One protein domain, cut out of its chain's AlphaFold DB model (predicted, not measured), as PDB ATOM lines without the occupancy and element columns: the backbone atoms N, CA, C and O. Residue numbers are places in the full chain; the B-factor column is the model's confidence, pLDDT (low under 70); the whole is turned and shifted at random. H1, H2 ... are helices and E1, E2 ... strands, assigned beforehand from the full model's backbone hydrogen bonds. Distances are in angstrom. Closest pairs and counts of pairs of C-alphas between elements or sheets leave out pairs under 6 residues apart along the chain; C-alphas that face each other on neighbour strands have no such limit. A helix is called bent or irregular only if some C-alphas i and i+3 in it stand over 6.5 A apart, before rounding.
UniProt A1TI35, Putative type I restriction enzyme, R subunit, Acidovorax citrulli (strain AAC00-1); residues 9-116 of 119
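AT A GLANCE: This is residues 9 to 116 of the 119 residues of the protein "Putative type I restriction enzyme, R subunit" of Acidovorax citrulli (strain AAC00-1) (UniProt A1TI35). A small, strongly twisted sheet of E1, E4 and E5 has two helices, H1 and the first part of H2, packed together over it, and two long parts lead away from this body like the legs of a wide V. One leg is the far part of the long helix H2, of which residues 95 to 114 stick out free; the other is the slim hairpin of E2 and E3, into which E1 runs on. The printed part has 108 residues, in the order H1, E1, E2, E3, E4, E5, H2, of the mixed class, helices and strands. The sheet's order is E1, E4, E5, antiparallel throughout, as is the pair E2 and E3. The whole is extended and flat, with a radius of gyration of the C-alphas of 20.2 A and spans of 65 by 45 by 21 A.

IN THESE COORDINATES: Find C-alpha 9 at (150.824, 98.831, 101.989); from there H1 runs over residues 9 to 22, 18.8 A long. It is irregular, but only just: C-alphas 14 and 17 are 6.7 A apart. Then come E1, residues 31 to 39, 19.4 A, which bends by 69 degrees at residue 34, and E2, residues 42 to 45. Past C-alpha 46 at (138.643, 137.546, 96.068), E3 covers residues 48 to 51. E4, residues 56 to 66, 24.2 A, bends by 80 degrees at residue 60. E5 is residues 69 to 74, 15.1 A. H2, residues 80 to 114, 51.7 A, ends at C-alpha 114, (93.474, 89.309, 90.286).

HOW THE PARTS SIT: Look first at E4, the inner strand: N 34 of E1 and O 60 are 2.9 A apart, and N 63 and O 72 of its hairpin partner E5 are 2.9 A apart. H1 and H2 are on this sheet in an arrangement of two layers, helices on one face of a sheet. H1, 10.4 A in height over the sheet, lies over E4 and runs along it at 17 degrees on the local plane. H2 touches H1 with residues 80 to 87 alone, the same way at a steep tilt of 39 degrees; the closest C-alphas are those of Ala 19 and Arg 84, 6.3 A. In the hairpin of E2 and E3, N 43 and O 50 are 2.9 A apart; both strands are apart from H1 and H2. In H2 every O i to N i+4 pair is within hydrogen-bond range, in H1 8 of 10.

THE WHOLE: The two C-alphas farthest apart, those of Gly 46 and Phe 114, are 66.3 A from each other. Without residues 95 to 116, which stand free, the body spans 52 by 29 by 20 A. The printed part has no cut and no long link. The model's mean pLDDT over the printed part is 87.0; look for values under 70 at residue 78 and residues 114 to 116.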
ATOM      1  N   THR A   9     150.979  99.593 103.234       83.19
ATOM      2  CA  THR A   9     150.824  98.831 101.989       83.19
ATOM      3  C   THR A   9     150.949  97.326 102.219       83.19
ATOM      4  O   THR A   9     150.082  96.563 101.791       83.19
ATOM      5  N   ASP A  10     151.969  96.878 102.956       85.81
ATOM      6  CA  ASP A  10     152.144  95.456 103.261       85.81
ATOM      7  C   ASP A  10     150.980  94.901 104.104       85.81
ATOM      8  O   ASP A  10     150.562  93.753 103.923       85.81
ATOM      9  N   VAL A  11     150.448  95.700 105.037       85.69
ATOM     10  CA  VAL A  11     149.274  95.334 105.846       85.69
ATOM     11  C   VAL A  11     148.031  95.215 104.964       85.69
ATOM     12  O   VAL A  11     147.296  94.227 105.080       85.69
ATOM     13  N   CYS A  12     147.811  96.178 104.068       85.12
ATOM     14  CA  CYS A  12     146.739  96.138 103.076       85.12
ATOM     15  C   CYS A  12     146.775  94.837 102.273       85.12
ATOM     16  O   CYS A  12     145.810  94.072 102.259       85.12
ATOM     17  N   GLU A  13     147.914  94.555 101.650       86.44
ATOM     18  CA  GLU A  13     148.046  93.465 100.688       86.44
ATOM     19  C   GLU A  13     148.031  92.097 101.348       86.44
ATOM     20  O   GLU A  13     147.323  91.200 100.892       86.44
ATOM     21  N   LYS A  14     148.759  91.926 102.454       86.56
ATOM     22  CA  LYS A  14     148.948  90.595 103.044       86.56
ATOM     23  C   LYS A  14     147.931  90.278 104.135       86.56
ATOM     24  O   LYS A  14     147.816  89.119 104.533       86.56
ATOM     25  N   ARG A  15     147.164  91.263 104.629       87.00
ATOM     26  CA  ARG A  15     146.131  91.029 105.657       87.00
ATOM     27  C   ARG A  15     144.730  91.448 105.242       87.00
ATOM     28  O   ARG A  15     143.809  90.659 105.440       87.00
ATOM     29  N   ILE A  16     144.547  92.660 104.727       88.25
ATOM     30  CA  ILE A  16     143.204  93.221 104.511       88.25
ATOM     31  C   ILE A  16     142.576  92.654 103.239       88.25
ATOM     32  O   ILE A  16     141.504  92.056 103.315       88.25
ATOM     33  N   SER A  17     143.266  92.753 102.102       90.12
ATOM     34  CA  SER A  17     142.817  92.208 100.815       90.12
ATOM     35  C   SER A  17     142.407  90.726 100.902       90.12
ATOM     36  O   SER A  17     141.264  90.413 100.556       90.12
ATOM     37  N   PRO A  18     143.228  89.802 101.447       91.19
ATOM     38  CA  PRO A  18     142.814  88.406 101.577       91.19
ATOM     39  C   PRO A  18     141.661  88.226 102.569       91.19
ATOM     40  O   PRO A  18     140.833  87.342 102.386       91.19
ATOM     41  N   ALA A  19     141.541  89.056 103.609       90.00
ATOM     42  CA  ALA A  19     140.416  88.958 104.537       90.00
ATOM     43  C   ALA A  19     139.079  89.368 103.909       90.00
ATOM     44  O   ALA A  19     138.058  88.759 104.232       90.00
ATOM     45  N   ILE A  20     139.090  90.368 103.024       89.38
ATOM     46  CA  ILE A  20     137.920  90.795 102.249       89.38
ATOM     47  C   ILE A  20     137.526  89.698 101.251       89.38
ATOM     48  O   ILE A  20     136.356  89.312 101.211       89.38
ATOM     49  N   ALA A  21     138.504  89.123 100.542       90.56
ATOM     50  CA  ALA A  21     138.286  88.002  99.626       90.56
ATOM     51  C   ALA A  21     137.727  86.760 100.344       90.56
ATOM     52  O   ALA A  21     136.729  86.190  99.912       90.56
ATOM     53  N   CYS A  22     138.291  86.384 101.499       88.75
ATOM     54  CA  CYS A  22     137.768  85.285 102.323       88.75
ATOM     55  C   CYS A  22     136.337  85.531 102.820       88.75
ATOM     56  O   CYS A  22     135.623  84.577 103.111       88.75
ATOM     57  N   ALA A  23     135.908  86.790 102.944       87.00
ATOM     58  CA  ALA A  23     134.528  87.128 103.282       87.00
ATOM     59  C   ALA A  23     133.576  87.080 102.064       87.00
ATOM     60  O   ALA A  23     132.406  87.446 102.181       87.00
ATOM     61  N   GLY A  24     134.069  86.634 100.905       87.69
ATOM     62  CA  GLY A  24     133.307  86.407  99.680       87.69
ATOM     63  C   GLY A  24     133.150  87.634  98.783       87.69
ATOM     64  O   GLY A  24     132.388  87.574  97.820       87.69
ATOM     65  N   TRP A  25     133.806  88.754  99.096       89.31
ATOM     66  CA  TRP A  25     133.793  89.953  98.251       89.31
ATOM     67  C   TRP A  25     134.775  89.814  97.093       89.31
ATOM     68  O   TRP A  25     135.896  89.350  97.292       89.31
ATOM     69  N   ASP A  26     134.366  90.250  95.902       90.19
ATOM     70  CA  ASP A  26     135.260  90.276  94.747       90.19
ATOM     71  C   ASP A  26     136.150  91.526  94.786       90.19
ATOM     72  O   ASP A  26     135.666  92.660  94.753       90.19
ATOM     73  N   LEU A  27     137.463  91.307  94.853       88.06
ATOM     74  CA  LEU A  27     138.457  92.374  94.950       88.06
ATOM     75  C   LEU A  27     138.516  93.255  93.699       88.06
ATOM     76  O   LEU A  27     138.937  94.400  93.809       88.06
ATOM     77  N   ILE A  28     138.126  92.734  92.532       86.88
ATOM     78  CA  ILE A  28     138.258  93.460  91.263       86.88
ATOM     79  C   ILE A  28     137.017  94.313  91.000       86.88
ATOM     80  O   ILE A  28     137.131  95.486  90.654       86.88
ATOM     81  N   THR A  29     135.822  93.742  91.167       87.56
ATOM     82  CA  THR A  29     134.575  94.432  90.795       87.56
ATOM     83  C   THR A  29     133.913  95.186  91.946       87.56
ATOM     84  O   THR A  29     133.226  96.181  91.710       87.56
ATOM     85  N   GLN A  30     134.095  94.732  93.191       89.06
ATOM     86  CA  GLN A  30     133.361  95.247  94.353       89.06
ATOM     87  C   GLN A  30     134.229  96.041  95.328       89.06
ATOM     88  O   GLN A  30     133.687  96.656  96.243       89.06
ATOM     89  N   VAL A  31     135.552  96.045  95.174       90.62
ATOM     90  CA  VAL A  31     136.467  96.681  96.130       90.62
ATOM     91  C   VAL A  31     137.346  97.689  95.409       90.62
ATOM     92  O   VAL A  31     138.042  97.344  94.464       90.62
ATOM     93  N   LEU A  32     137.351  98.935  95.882       90.19
ATOM     94  CA  LEU A  32     138.269  99.963  95.395       90.19
ATOM     95  C   LEU A  32     139.202 100.406  96.513       90.19
ATOM     96  O   LEU A  32     138.747 100.732  97.611       90.19
ATOM     97  N   ARG A  33     140.502 100.427  96.213       89.50
ATOM     98  CA  ARG A  33     141.540 100.967  97.095       89.50
ATOM     99  C   ARG A  33     141.694 102.473  96.896       89.50
ATOM    100  O   ARG A  33     141.479 102.975  95.796       89.50
ATOM    101  N   GLU A  34     142.085 103.166  97.962       87.19
ATOM    102  CA  GLU A  34     142.459 104.589  97.966       87.19
ATOM    103  C   GLU A  34     141.408 105.529  97.351       87.19
ATOM    104  O   GLU A  34     141.725 106.536  96.702       87.19
ATOM    105  N   TYR A  35     140.136 105.197  97.561       88.44
ATOM    106  CA  TYR A  35     139.013 105.868  96.929       88.44
ATOM    107  C   TYR A  35     138.767 107.254  97.535       88.44
ATOM    108  O   TYR A  35     138.645 107.425  98.752       88.44
ATOM    109  N   THR A  36     138.641 108.260  96.675       89.25
ATOM    110  CA  THR A  36     138.378 109.642  97.084       89.25
ATOM    111  C   THR A  36     136.887 109.831  97.357       89.25
ATOM    112  O   THR A  36     136.082 109.915  96.434       89.25
ATOM    113  N   LEU A  37     136.509 109.930  98.633       87.56
ATOM    114  CA  LEU A  37     135.126 110.168  99.054       87.56
ATOM    115  C   LEU A  37     134.684 111.605  98.767       87.56
ATOM    116  O   LEU A  37     133.530 111.850  98.418       87.56
ATOM    117  N   ARG A  38     135.589 112.574  98.949       89.00
ATOM    118  CA  ARG A  38     135.313 113.998  98.719       89.00
ATOM    119  C   ARG A  38     136.496 114.660  98.033       89.00
ATOM    120  O   ARG A  38     137.598 114.635  98.567       89.00
ATOM    121  N   ALA A  39     136.248 115.334  96.912       84.81
ATOM    122  CA  ALA A  39     137.259 116.048  96.121       84.81
ATOM    123  C   ALA A  39     137.738 117.386  96.742       84.81
ATOM    124  O   ALA A  39     138.296 118.226  96.039       84.81
ATOM    125  N   GLY A  40     137.488 117.612  98.034       87.44
ATOM    126  CA  GLY A  40     137.812 118.853  98.738       87.44
ATOM    127  C   GLY A  40     136.787 119.979  98.542       87.44
ATOM    128  O   GLY A  40     136.092 120.067  97.524       87.44
ATOM    129  N   ARG A  41     136.682 120.841  99.554       89.31
ATOM    130  CA  ARG A  41     135.859 122.050  99.588       89.31
ATOM    131  C   ARG A  41     136.426 123.082  98.617       89.31
ATOM    132  O   ARG A  41     137.631 123.325  98.585       89.31
ATOM    133  N   VAL A  42     135.540 123.713  97.854       91.69
ATOM    134  CA  VAL A  42     135.895 124.881  97.042       91.69
ATOM    135  C   VAL A  42     135.996 126.091  97.965       91.69
ATOM    136  O   VAL A  42     135.059 126.388  98.705       91.69
ATOM    137  N   VAL A  43     137.141 126.767  97.934       91.38
ATOM    138  CA  VAL A  43     137.400 127.993  98.689       91.38
ATOM    139  C   VAL A  43     137.639 129.112  97.685       91.38
ATOM    140  O   VAL A  43     138.508 129.010  96.819       91.38
ATOM    141  N   VAL A  44     136.853 130.178  97.805       93.75
ATOM    142  CA  VAL A  44     136.982 131.383  96.983       93.75
ATOM    143  C   VAL A  44     137.517 132.501  97.867       93.75
ATOM    144  O   VAL A  44     136.992 132.741  98.954       93.75
ATOM    145  N   ARG A  45     138.588 133.162  97.424       91.06
ATOM    146  CA  ARG A  45     139.165 134.340  98.080       91.06
ATOM    147  C   ARG A  45     139.397 135.416  97.026       91.06
ATOM    148  O   ARG A  45     140.262 135.262  96.168       91.06
ATOM    149  N   GLY A  46     138.614 136.495  97.086       91.88
ATOM    150  CA  GLY A  46     138.643 137.546  96.068       91.88
ATOM    151  C   GLY A  46     138.344 136.978  94.677       91.88
ATOM    152  O   GLY A  46     137.355 136.271  94.507       91.88
ATOM    153  N   ASN A  47     139.226 137.241  93.710       92.06
ATOM    154  CA  ASN A  47     139.094 136.762  92.329       92.06
ATOM    155  C   ASN A  47     139.766 135.394  92.070       92.06
ATOM    156  O   ASN A  47     139.982 135.012  90.923       92.06
ATOM    157  N   THR A  48     140.153 134.657  93.118       90.00
ATOM    158  CA  THR A  48     140.804 133.343  92.998       90.00
ATOM    159  C   THR A  48     139.954 132.252  93.642       90.00
ATOM    160  O   THR A  48     139.497 132.387  94.779       90.00
ATOM    161  N   ALA A  49     139.785 131.136  92.931       90.81
ATOM    162  CA  ALA A  49     139.125 129.934  93.425       90.81
ATOM    163  C   ALA A  49     140.100 128.752  93.402       90.81
ATOM    164  O   ALA A  49     140.759 128.498  92.396       90.81
ATOM    165  N   PHE A  50     140.177 128.012  94.506       91.81
ATOM    166  CA  PHE A  50     140.949 126.775  94.584       91.81
ATOM    167  C   PHE A  50     140.219 125.732  95.435       91.81
ATOM    168  O   PHE A  50     139.280 126.040  96.173       91.81
ATOM    169  N   ARG A  51     140.631 124.468  95.321       91.00
ATOM    170  CA  ARG A  51     140.136 123.386  96.180       91.00
ATOM    171  C   ARG A  51     141.095 123.181  97.338       91.00
ATOM    172  O   ARG A  51     142.296 123.023  97.126       91.00
ATOM    173  N   ASP A  52     140.558 123.172  98.549       90.69
ATOM    174  CA  ASP A  52     141.350 122.888  99.736       90.69
ATOM    175  C   ASP A  52     141.754 121.408  99.758       90.69
ATOM    176  O   ASP A  52     140.907 120.519  99.892       90.69
ATOM    177  N   LYS A  53     143.061 121.157  99.641       88.31
ATOM    178  CA  LYS A  53     143.645 119.811  99.633       88.31
ATOM    179  C   LYS A  53     143.464 119.093 100.971       88.31
ATOM    180  O   LYS A  53     143.301 117.878 100.973       88.31
ATOM    181  N   ASN A  54     143.426 119.825 102.084       88.44
ATOM    182  CA  ASN A  54     143.295 119.235 103.420       88.44
ATOM    183  C   ASN A  54     141.880 118.713 103.681       88.44
ATOM    184  O   ASN A  54     141.675 117.794 104.465       88.44
ATOM    185  N   SER A  55     140.893 119.283 102.992       87.12
ATOM    186  CA  SER A  55     139.500 118.846 103.067       87.12
ATOM    187  C   SER A  55     139.164 117.656 102.152       87.12
ATOM    188  O   SER A  55     138.001 117.241 102.083       87.12
ATOM    189  N   ILE A  56     140.146 117.119 101.418       88.88
ATOM    190  CA  ILE A  56     139.979 115.907 100.613       88.88
ATOM    191  C   ILE A  56     139.881 114.716 101.564       88.88
ATOM    192  O   ILE A  56     140.799 114.440 102.330       88.88
ATOM    193  N   LEU A  57     138.768 113.987 101.494       88.06
ATOM    194  CA  LEU A  57     138.566 112.780 102.290       88.06
ATOM    195  C   LEU A  57     138.816 111.560 101.406       88.06
ATOM    196  O   LEU A  57     138.148 111.398 100.380       88.06
ATOM    197  N   ARG A  58     139.758 110.706 101.808       88.56
ATOM    198  CA  ARG A  58     140.087 109.447 101.129       88.56
ATOM    199  C   ARG A  58     139.859 108.274 102.071       88.56
ATOM    200  O   ARG A  58     140.024 108.404 103.280       88.56
ATOM    201  N   ALA A  59     139.440 107.159 101.499       88.94
ATOM    202  CA  ALA A  59     139.247 105.894 102.182       88.94
ATOM    203  C   ALA A  59     140.289 104.884 101.699       88.94
ATOM    204  O   ALA A  59     140.546 104.814 100.498       88.94
ATOM    205  N   ASP A  60     140.818 104.061 102.607       88.50
ATOM    206  CA  ASP A  60     141.767 103.000 102.243       88.50
ATOM    207  C   ASP A  60     141.090 101.956 101.352       88.50
ATOM    208  O   ASP A  60     141.630 101.570 100.317       88.50
ATOM    209  N   TYR A  61     139.873 101.550 101.723       88.81
ATOM    210  CA  TYR A  61     139.040 100.626 100.965       88.81
ATOM    211  C   TYR A  61     137.579 101.070 100.965       88.81
ATOM    212  O   TYR A  61     137.033 101.490 101.990       88.81
ATOM    213  N   VAL A  62     136.911 100.894  99.829       91.06
ATOM    214  CA  VAL A  62     135.459 101.052  99.699       91.06
ATOM    215  C   VAL A  62     134.867  99.787  99.099       91.06
ATOM    216  O   VAL A  62     135.310  99.313  98.055       91.06
ATOM    217  N   LEU A  63     133.861  99.250  99.787       91.38
ATOM    218  CA  LEU A  63     133.079  98.091  99.375       91.38
ATOM    219  C   LEU A  63     131.838  98.565  98.624       91.38
ATOM    220  O   LEU A  63     131.073  99.381  99.139       91.38
ATOM    221  N   PHE A  64     131.608  98.013  97.441       90.44
ATOM    222  CA  PHE A  64     130.466  98.293  96.583       90.44
ATOM    223  C   PHE A  64     129.580  97.058  96.478       90.44
ATOM    224  O   PHE A  64     130.040  95.960  96.180       90.44
ATOM    225  N   HIS A  65     128.280  97.243  96.694       83.00
ATOM    226  CA  HIS A  65     127.311  96.173  96.450       83.00
ATOM    227  C   HIS A  65     126.935  96.083  94.966       83.00
ATOM    228  O   HIS A  65     126.835  94.994  94.404       83.00
ATOM    229  N   LYS A  66     126.724  97.247  94.347       81.88
ATOM    230  CA  LYS A  66     126.425  97.439  92.928       81.88
ATOM    231  C   LYS A  66     127.322  98.555  92.391       81.88
ATOM    232  O   LYS A  66     127.765  99.393  93.186       81.88
ATOM    233  N   PRO A  67     127.551  98.622  91.068       78.81
ATOM    234  CA  PRO A  67     128.242  99.753  90.467       78.81
ATOM    235  C   PRO A  67     127.638 101.071  90.962       78.81
ATOM    236  O   PRO A  67     126.417 101.223  90.980       78.81
ATOM    237  N   LYS A  68     128.492 102.011  91.381       77.38
ATOM    238  CA  LYS A  68     128.115 103.349  91.882       77.38
ATOM    239  C   LYS A  68     127.348 103.387  93.217       77.38
ATOM    240  O   LYS A  68     127.015 104.480  93.663       77.38
ATOM    241  N   VAL A  69     127.108 102.252  93.885       84.38
ATOM    242  CA  VAL A  69     126.451 102.213  95.206       84.38
ATOM    243  C   VAL A  69     127.444 101.733  96.272       84.38
ATOM    244  O   VAL A  69     127.617 100.517  96.441       84.38
ATOM    245  N   PRO A  70     128.122 102.660  96.979       85.25
ATOM    246  CA  PRO A  70     129.033 102.301  98.056       85.25
ATOM    247  C   PRO A  70     128.242 101.764  99.250       85.25
ATOM    248  O   PRO A  70     127.195 102.296  99.617       85.25
ATOM    249  N   LEU A  71     128.750 100.698  99.856       87.88
ATOM    250  CA  LEU A  71     128.131 100.022 100.990       87.88
ATOM    251  C   LEU A  71     128.848 100.333 102.302       87.88
ATOM    252  O   LEU A  71     128.199 100.581 103.314       87.88
ATOM    253  N   ALA A  72     130.179 100.283 102.289       87.31
ATOM    254  CA  ALA A  72     130.986 100.475 103.484       87.31
ATOM    255  C   ALA A  72     132.385 100.990 103.140       87.31
ATOM    256  O   ALA A  72     132.924 100.707 102.071       87.31
ATOM    257  N   VAL A  73     132.968 101.716 104.089       88.31
ATOM    258  CA  VAL A  73     134.360 102.170 104.068       88.31
ATOM    259  C   VAL A  73     135.140 101.340 105.081       88.31
ATOM    260  O   VAL A  73     134.680 101.154 106.207       88.31
ATOM    261  N   VAL A  74     136.307 100.838 104.687       86.50
ATOM    262  CA  VAL A  74     137.194 100.050 105.548       86.50
ATOM    263  C   VAL A  74     138.538 100.760 105.645       86.50
ATOM    264  O   VAL A  74     139.119 101.126 104.627       86.50
ATOM    265  N   GLY A  75     139.014 100.948 106.877       82.12
ATOM    266  CA  GLY A  75     140.328 101.529 107.161       82.12
ATOM    267  C   GLY A  75     141.362 100.485 107.590       82.12
ATOM    268  O   GLY A  75     141.001  99.430 108.124       82.12
ATOM    269  N   ILE A  76     142.646 100.811 107.425       76.62
ATOM    270  CA  ILE A  76     143.800  99.947 107.741       76.62
ATOM    271  C   ILE A  76     143.823  99.456 109.193       76.62
ATOM    272  O   ILE A  76     144.216  98.324 109.475       76.62
ATOM    273  N   VAL A  77     143.357 100.289 110.125       73.56
ATOM    274  CA  VAL A  77     143.408 100.021 111.573       73.56
ATOM    275  C   VAL A  77     142.381  98.955 112.002       73.56
ATOM    276  O   VAL A  77     142.349  98.512 113.153       73.56
ATOM    277  N   THR A  78     141.526  98.499 111.083       65.94
ATOM    278  CA  THR A  78     140.474  97.526 111.383       65.94
ATOM    279  C   THR A  78     141.069  96.153 111.708       65.94
ATOM    280  O   THR A  78     141.800  95.556 110.917       65.94
ATOM    281  N   ARG A  79     140.699  95.579 112.864       79.06
ATOM    282  CA  ARG A  79     141.062  94.192 113.202       79.06
ATOM    283  C   ARG A  79     140.486  93.235 112.153       79.06
ATOM    284  O   ARG A  79     139.278  93.210 111.939       79.06
ATOM    285  N   VAL A  80     141.331  92.376 111.578       80.56
ATOM    286  CA  VAL A  80     140.954  91.412 110.521       80.56
ATOM    287  C   VAL A  80     139.732  90.553 110.889       80.56
ATOM    288  O   VAL A  80     138.884  90.277 110.045       80.56
ATOM    289  N   THR A  81     139.602  90.143 112.152       80.44
ATOM    290  CA  THR A  81     138.447  89.364 112.627       80.44
ATOM    291  C   THR A  81     137.152  90.176 112.631       80.44
ATOM    292  O   THR A  81     136.109  89.659 112.236       80.44
ATOM    293  N   ALA A  82     137.216  91.446 113.038       83.44
ATOM    294  CA  ALA A  82     136.081  92.362 113.002       83.44
ATOM    295  C   ALA A  82     135.675  92.675 111.555       83.44
ATOM    296  O   ALA A  82     134.489  92.633 111.241       83.44
ATOM    297  N   LEU A  83     136.654  92.878 110.666       86.25
ATOM    298  CA  LEU A  83     136.420  93.088 109.238       86.25
ATOM    299  C   LEU A  83     135.665  91.913 108.607       86.25
ATOM    300  O   LEU A  83     134.648  92.117 107.955       86.25
ATOM    301  N   ARG A  84     136.115  90.676 108.846       85.62
ATOM    302  CA  ARG A  84     135.438  89.477 108.324       85.62
ATOM    303  C   ARG A  84     133.986  89.386 108.788       85.62
ATOM    304  O   ARG A  84     133.108  89.116 107.974       85.62
ATOM    305  N   ARG A  85     133.732  89.643 110.076       87.19
ATOM    306  CA  ARG A  85     132.374  89.643 110.644       87.19
ATOM    307  C   ARG A  85     131.496  90.718 110.006       87.19
ATOM    308  O   ARG A  85     130.391  90.403 109.585       87.19
ATOM    309  N   LEU A  86     132.003  91.945 109.885       88.56
ATOM    310  CA  LEU A  86     131.294  93.049 109.233       88.56
ATOM    311  C   LEU A  86     130.948  92.702 107.781       88.56
ATOM    312  O   LEU A  86     129.804  92.837 107.364       88.56
ATOM    313  N   CYS A  87     131.926  92.211 107.022       87.25
ATOM    314  CA  CYS A  87     131.737  91.815 105.633       87.25
ATOM    315  C   CYS A  87     130.678  90.714 105.479       87.25
ATOM    316  O   CYS A  87     129.871  90.786 104.553       87.25
ATOM    317  N   ALA A  88     130.662  89.721 106.375       88.06
ATOM    318  CA  ALA A  88     129.661  88.658 106.372       88.06
ATOM    319  C   ALA A  88     128.256  89.183 106.718       88.06
ATOM    320  O   ALA A  88     127.305  88.898 105.991       88.06
ATOM    321  N   ASP A  89     128.135  90.004 107.768       91.00
ATOM    322  CA  ASP A  89     126.865  90.617 108.185       91.00
ATOM    323  C   ASP A  89     126.278  91.500 107.073       91.00
ATOM    324  O   ASP A  89     125.100  91.391 106.731       91.00
ATOM    325  N   LEU A  90     127.111  92.315 106.417       90.00
ATOM    326  CA  LEU A  90     126.693  93.143 105.286       90.00
ATOM    327  C   LEU A  90     126.126  92.303 104.132       90.00
ATOM    328  O   LEU A  90     125.072  92.645 103.592       90.00
ATOM    329  N   ARG A  91     126.769  91.184 103.775       87.88
ATOM    330  CA  ARG A  91     126.260  90.280 102.728       87.88
ATOM    331  C   ARG A  91     124.944  89.627 103.132       87.88
ATOM    332  O   ARG A  91     124.015  89.608 102.330       87.88
ATOM    333  N   GLN A  92     124.837  89.143 104.369       90.38
ATOM    334  CA  GLN A  92     123.599  88.545 104.879       90.38
ATOM    335  C   GLN A  92     122.439  89.547 104.855       90.38
ATOM    336  O   GLN A  92     121.345  89.221 104.392       90.38
ATOM    337  N   ARG A  93     122.676  90.790 105.288       91.38
ATOM    338  CA  ARG A  93     121.670  91.862 105.246       91.38
ATOM    339  C   ARG A  93     121.239  92.194 103.825       91.38
ATOM    340  O   ARG A  93     120.049  92.394 103.590       91.38
ATOM    341  N   LEU A  94     122.182  92.252 102.889       89.31
ATOM    342  CA  LEU A  94     121.877  92.488 101.480       89.31
ATOM    343  C   LEU A  94     121.039  91.352 100.890       89.31
ATOM    344  O   LEU A  94     119.998  91.630 100.303       89.31
ATOM    345  N   ALA A  95     121.424  90.097 101.124       87.88
ATOM    346  CA  ALA A  95     120.676  88.931 100.658       87.88
ATOM    347  C   ALA A  95     119.248  88.904 101.227       87.88
ATOM    348  O   ALA A  95     118.285  88.716 100.487       87.88
ATOM    349  N   LYS A  96     119.090  89.181 102.531       90.06
ATOM    350  CA  LYS A  96     117.772  89.267 103.176       90.06
ATOM    351  C   LYS A  96     116.909  90.382 102.583       90.06
ATOM    352  O   LYS A  96     115.712  90.198 102.399       90.06
ATOM    353  N   ARG A  97     117.488  91.549 102.284       88.81
ATOM    354  CA  ARG A  97     116.747  92.644 101.636       88.81
ATOM    355  C   ARG A  97     116.321  92.272 100.219       88.81
ATOM    356  O   ARG A  97     115.179  92.532  99.861       88.81
ATOM    357  N   GLN A  98     117.205  91.647  99.444       88.88
ATOM    358  CA  GLN A  98     116.905  91.216  98.078       88.88
ATOM    359  C   GLN A  98     115.781  90.175  98.037       88.88
ATOM    360  O   GLN A  98     114.877  90.305  97.218       88.88
ATOM    361  N   SER A  99     115.780  89.194  98.945       91.88
ATOM    362  CA  SER A  99     114.711  88.190  98.999       91.88
ATOM    363  C   SER A  99     113.364  88.785  99.409       91.88
ATOM    364  O   SER A  99     112.337  88.432  98.838       91.88
ATOM    365  N   VAL A 100     113.351  89.730 100.357       92.19
ATOM    366  CA  VAL A 100     112.128  90.454 100.739       92.19
ATOM    367  C   VAL A 100     111.603  91.297  99.578       92.19
ATOM    368  O   VAL A 100     110.408  91.271  99.308       92.19
ATOM    369  N   GLN A 101     112.484  92.005  98.864       89.00
ATOM    370  CA  GLN A 101     112.095  92.770  97.677       89.00
ATOM    371  C   GLN A 101     111.523  91.872  96.575       89.00
ATOM    372  O   GLN A 101     110.511  92.234  95.987       89.00
ATOM    373  N   ALA A 102     112.125  90.704  96.329       89.00
ATOM    374  CA  ALA A 102     111.627  89.748  95.342       89.00
ATOM    375  C   ALA A 102     110.229  89.221  95.705       89.00
ATOM    376  O   ALA A 102     109.330  89.270  94.874       89.00
ATOM    377  N   ARG A 103     110.020  88.814  96.965       92.56
ATOM    378  CA  ARG A 103     108.711  88.342  97.451       92.56
ATOM    379  C   ARG A 103     107.626  89.415  97.374       92.56
ATOM    380  O   ARG A 103     106.494  89.114  97.026       92.56
ATOM    381  N   LEU A 104     107.961  90.661  97.716       91.75
ATOM    382  CA  LEU A 104     107.027  91.780  97.579       91.75
ATOM    383  C   LEU A 104     106.689  92.048  96.111       91.75
ATOM    384  O   LEU A 104     105.533  92.298  95.801       91.75
ATOM    385  N   ALA A 105     107.677  91.989  95.214       90.62
ATOM    386  CA  ALA A 105     107.443  92.166  93.785       90.62
ATOM    387  C   ALA A 105     106.524  91.071  93.218       90.62
ATOM    388  O   ALA A 105     105.597  91.390  92.483       90.62
ATOM    389  N   GLU A 106     106.738  89.812  93.601       91.00
ATOM    390  CA  GLU A 106     105.884  88.681  93.217       91.00
ATOM    391  C   GLU A 106     104.440  88.862  93.710       91.00
ATOM    392  O   GLU A 106     103.511  88.805  92.908       91.00
ATOM    393  N   ALA A 107     104.253  89.203  94.988       91.06
ATOM    394  CA  ALA A 107     102.926  89.459  95.548       91.06
ATOM    395  C   ALA A 107     102.210  90.636  94.860       91.06
ATOM    396  O   ALA A 107     101.009  90.576  94.619       91.06
ATOM    397  N   LEU A 108     102.933  91.707  94.509       91.38
ATOM    398  CA  LEU A 108     102.357  92.834  93.768       91.38
ATOM    399  C   LEU A 108     101.881  92.413  92.370       91.38
ATOM    400  O   LEU A 108     100.798  92.822  91.955       91.38
ATOM    401  N   VAL A 109     102.652  91.578  91.666       91.12
ATOM    402  CA  VAL A 109     102.249  91.029  90.361       91.12
ATOM    403  C   VAL A 109     100.996  90.161  90.504       91.12
ATOM    404  O   VAL A 109     100.059  90.340  89.732       91.12
ATOM    405  N   GLU A 110     100.938  89.305  91.526       89.88
ATOM    406  CA  GLU A 110      99.776  88.454  91.805       89.88
ATOM    407  C   GLU A 110      98.515  89.289  92.099       89.88
ATOM    408  O   GLU A 110      97.461  89.070  91.497       89.88
ATOM    409  N   THR A 111      98.625  90.328  92.936       85.56
ATOM    410  CA  THR A 111      97.494  91.235  93.208       85.56
ATOM    411  C   THR A 111      97.012  91.979  91.961       85.56
ATOM    412  O   THR A 111      95.809  92.171  91.800       85.56
ATOM    413  N   ALA A 112      97.923  92.357  91.057       82.88
ATOM    414  CA  ALA A 112      97.571  93.030  89.810       82.88
ATOM    415  C   ALA A 112      96.848  92.092  88.827       82.88
ATOM    416  O   ALA A 112      95.914  92.528  88.150       82.88
ATOM    417  N   SER A 113      97.221  90.805  88.775       78.69
ATOM    418  CA  SER A 113      96.512  89.811  87.957       78.69
ATOM    419  C   SER A 113      95.073  89.575  88.424       78.69
ATOM    420  O   SER A 113      94.169  89.558  87.589       78.69
ATOM    421  N   PHE A 114      94.827  89.498  89.738       69.06
ATOM    422  CA  PHE A 114      93.474  89.309  90.286       69.06
ATOM    423  C   PHE A 114      92.529  90.492  90.021       69.06
ATOM    424  O   PHE A 114      91.321  90.307  89.937       69.06
ATOM    425  N   SER A 115      93.049  91.708  89.839       61.31
ATOM    426  CA  SER A 115      92.240  92.888  89.488       61.31
ATOM    427  C   SER A 115      91.865  93.000  88.001       61.31
ATOM    428  O   SER A 115      91.202  93.962  87.623       61.31
ATOM    429  N   SER A 116      92.303  92.061  87.155       60.31
ATOM    430  CA  SER A 116      92.123  92.123  85.695       60.31
ATOM    431  C   SER A 116      91.131  91.108  85.115       60.31
ATOM    432  O   SER A 116      90.925  91.113  83.903       60.31
TER     433      SER A 116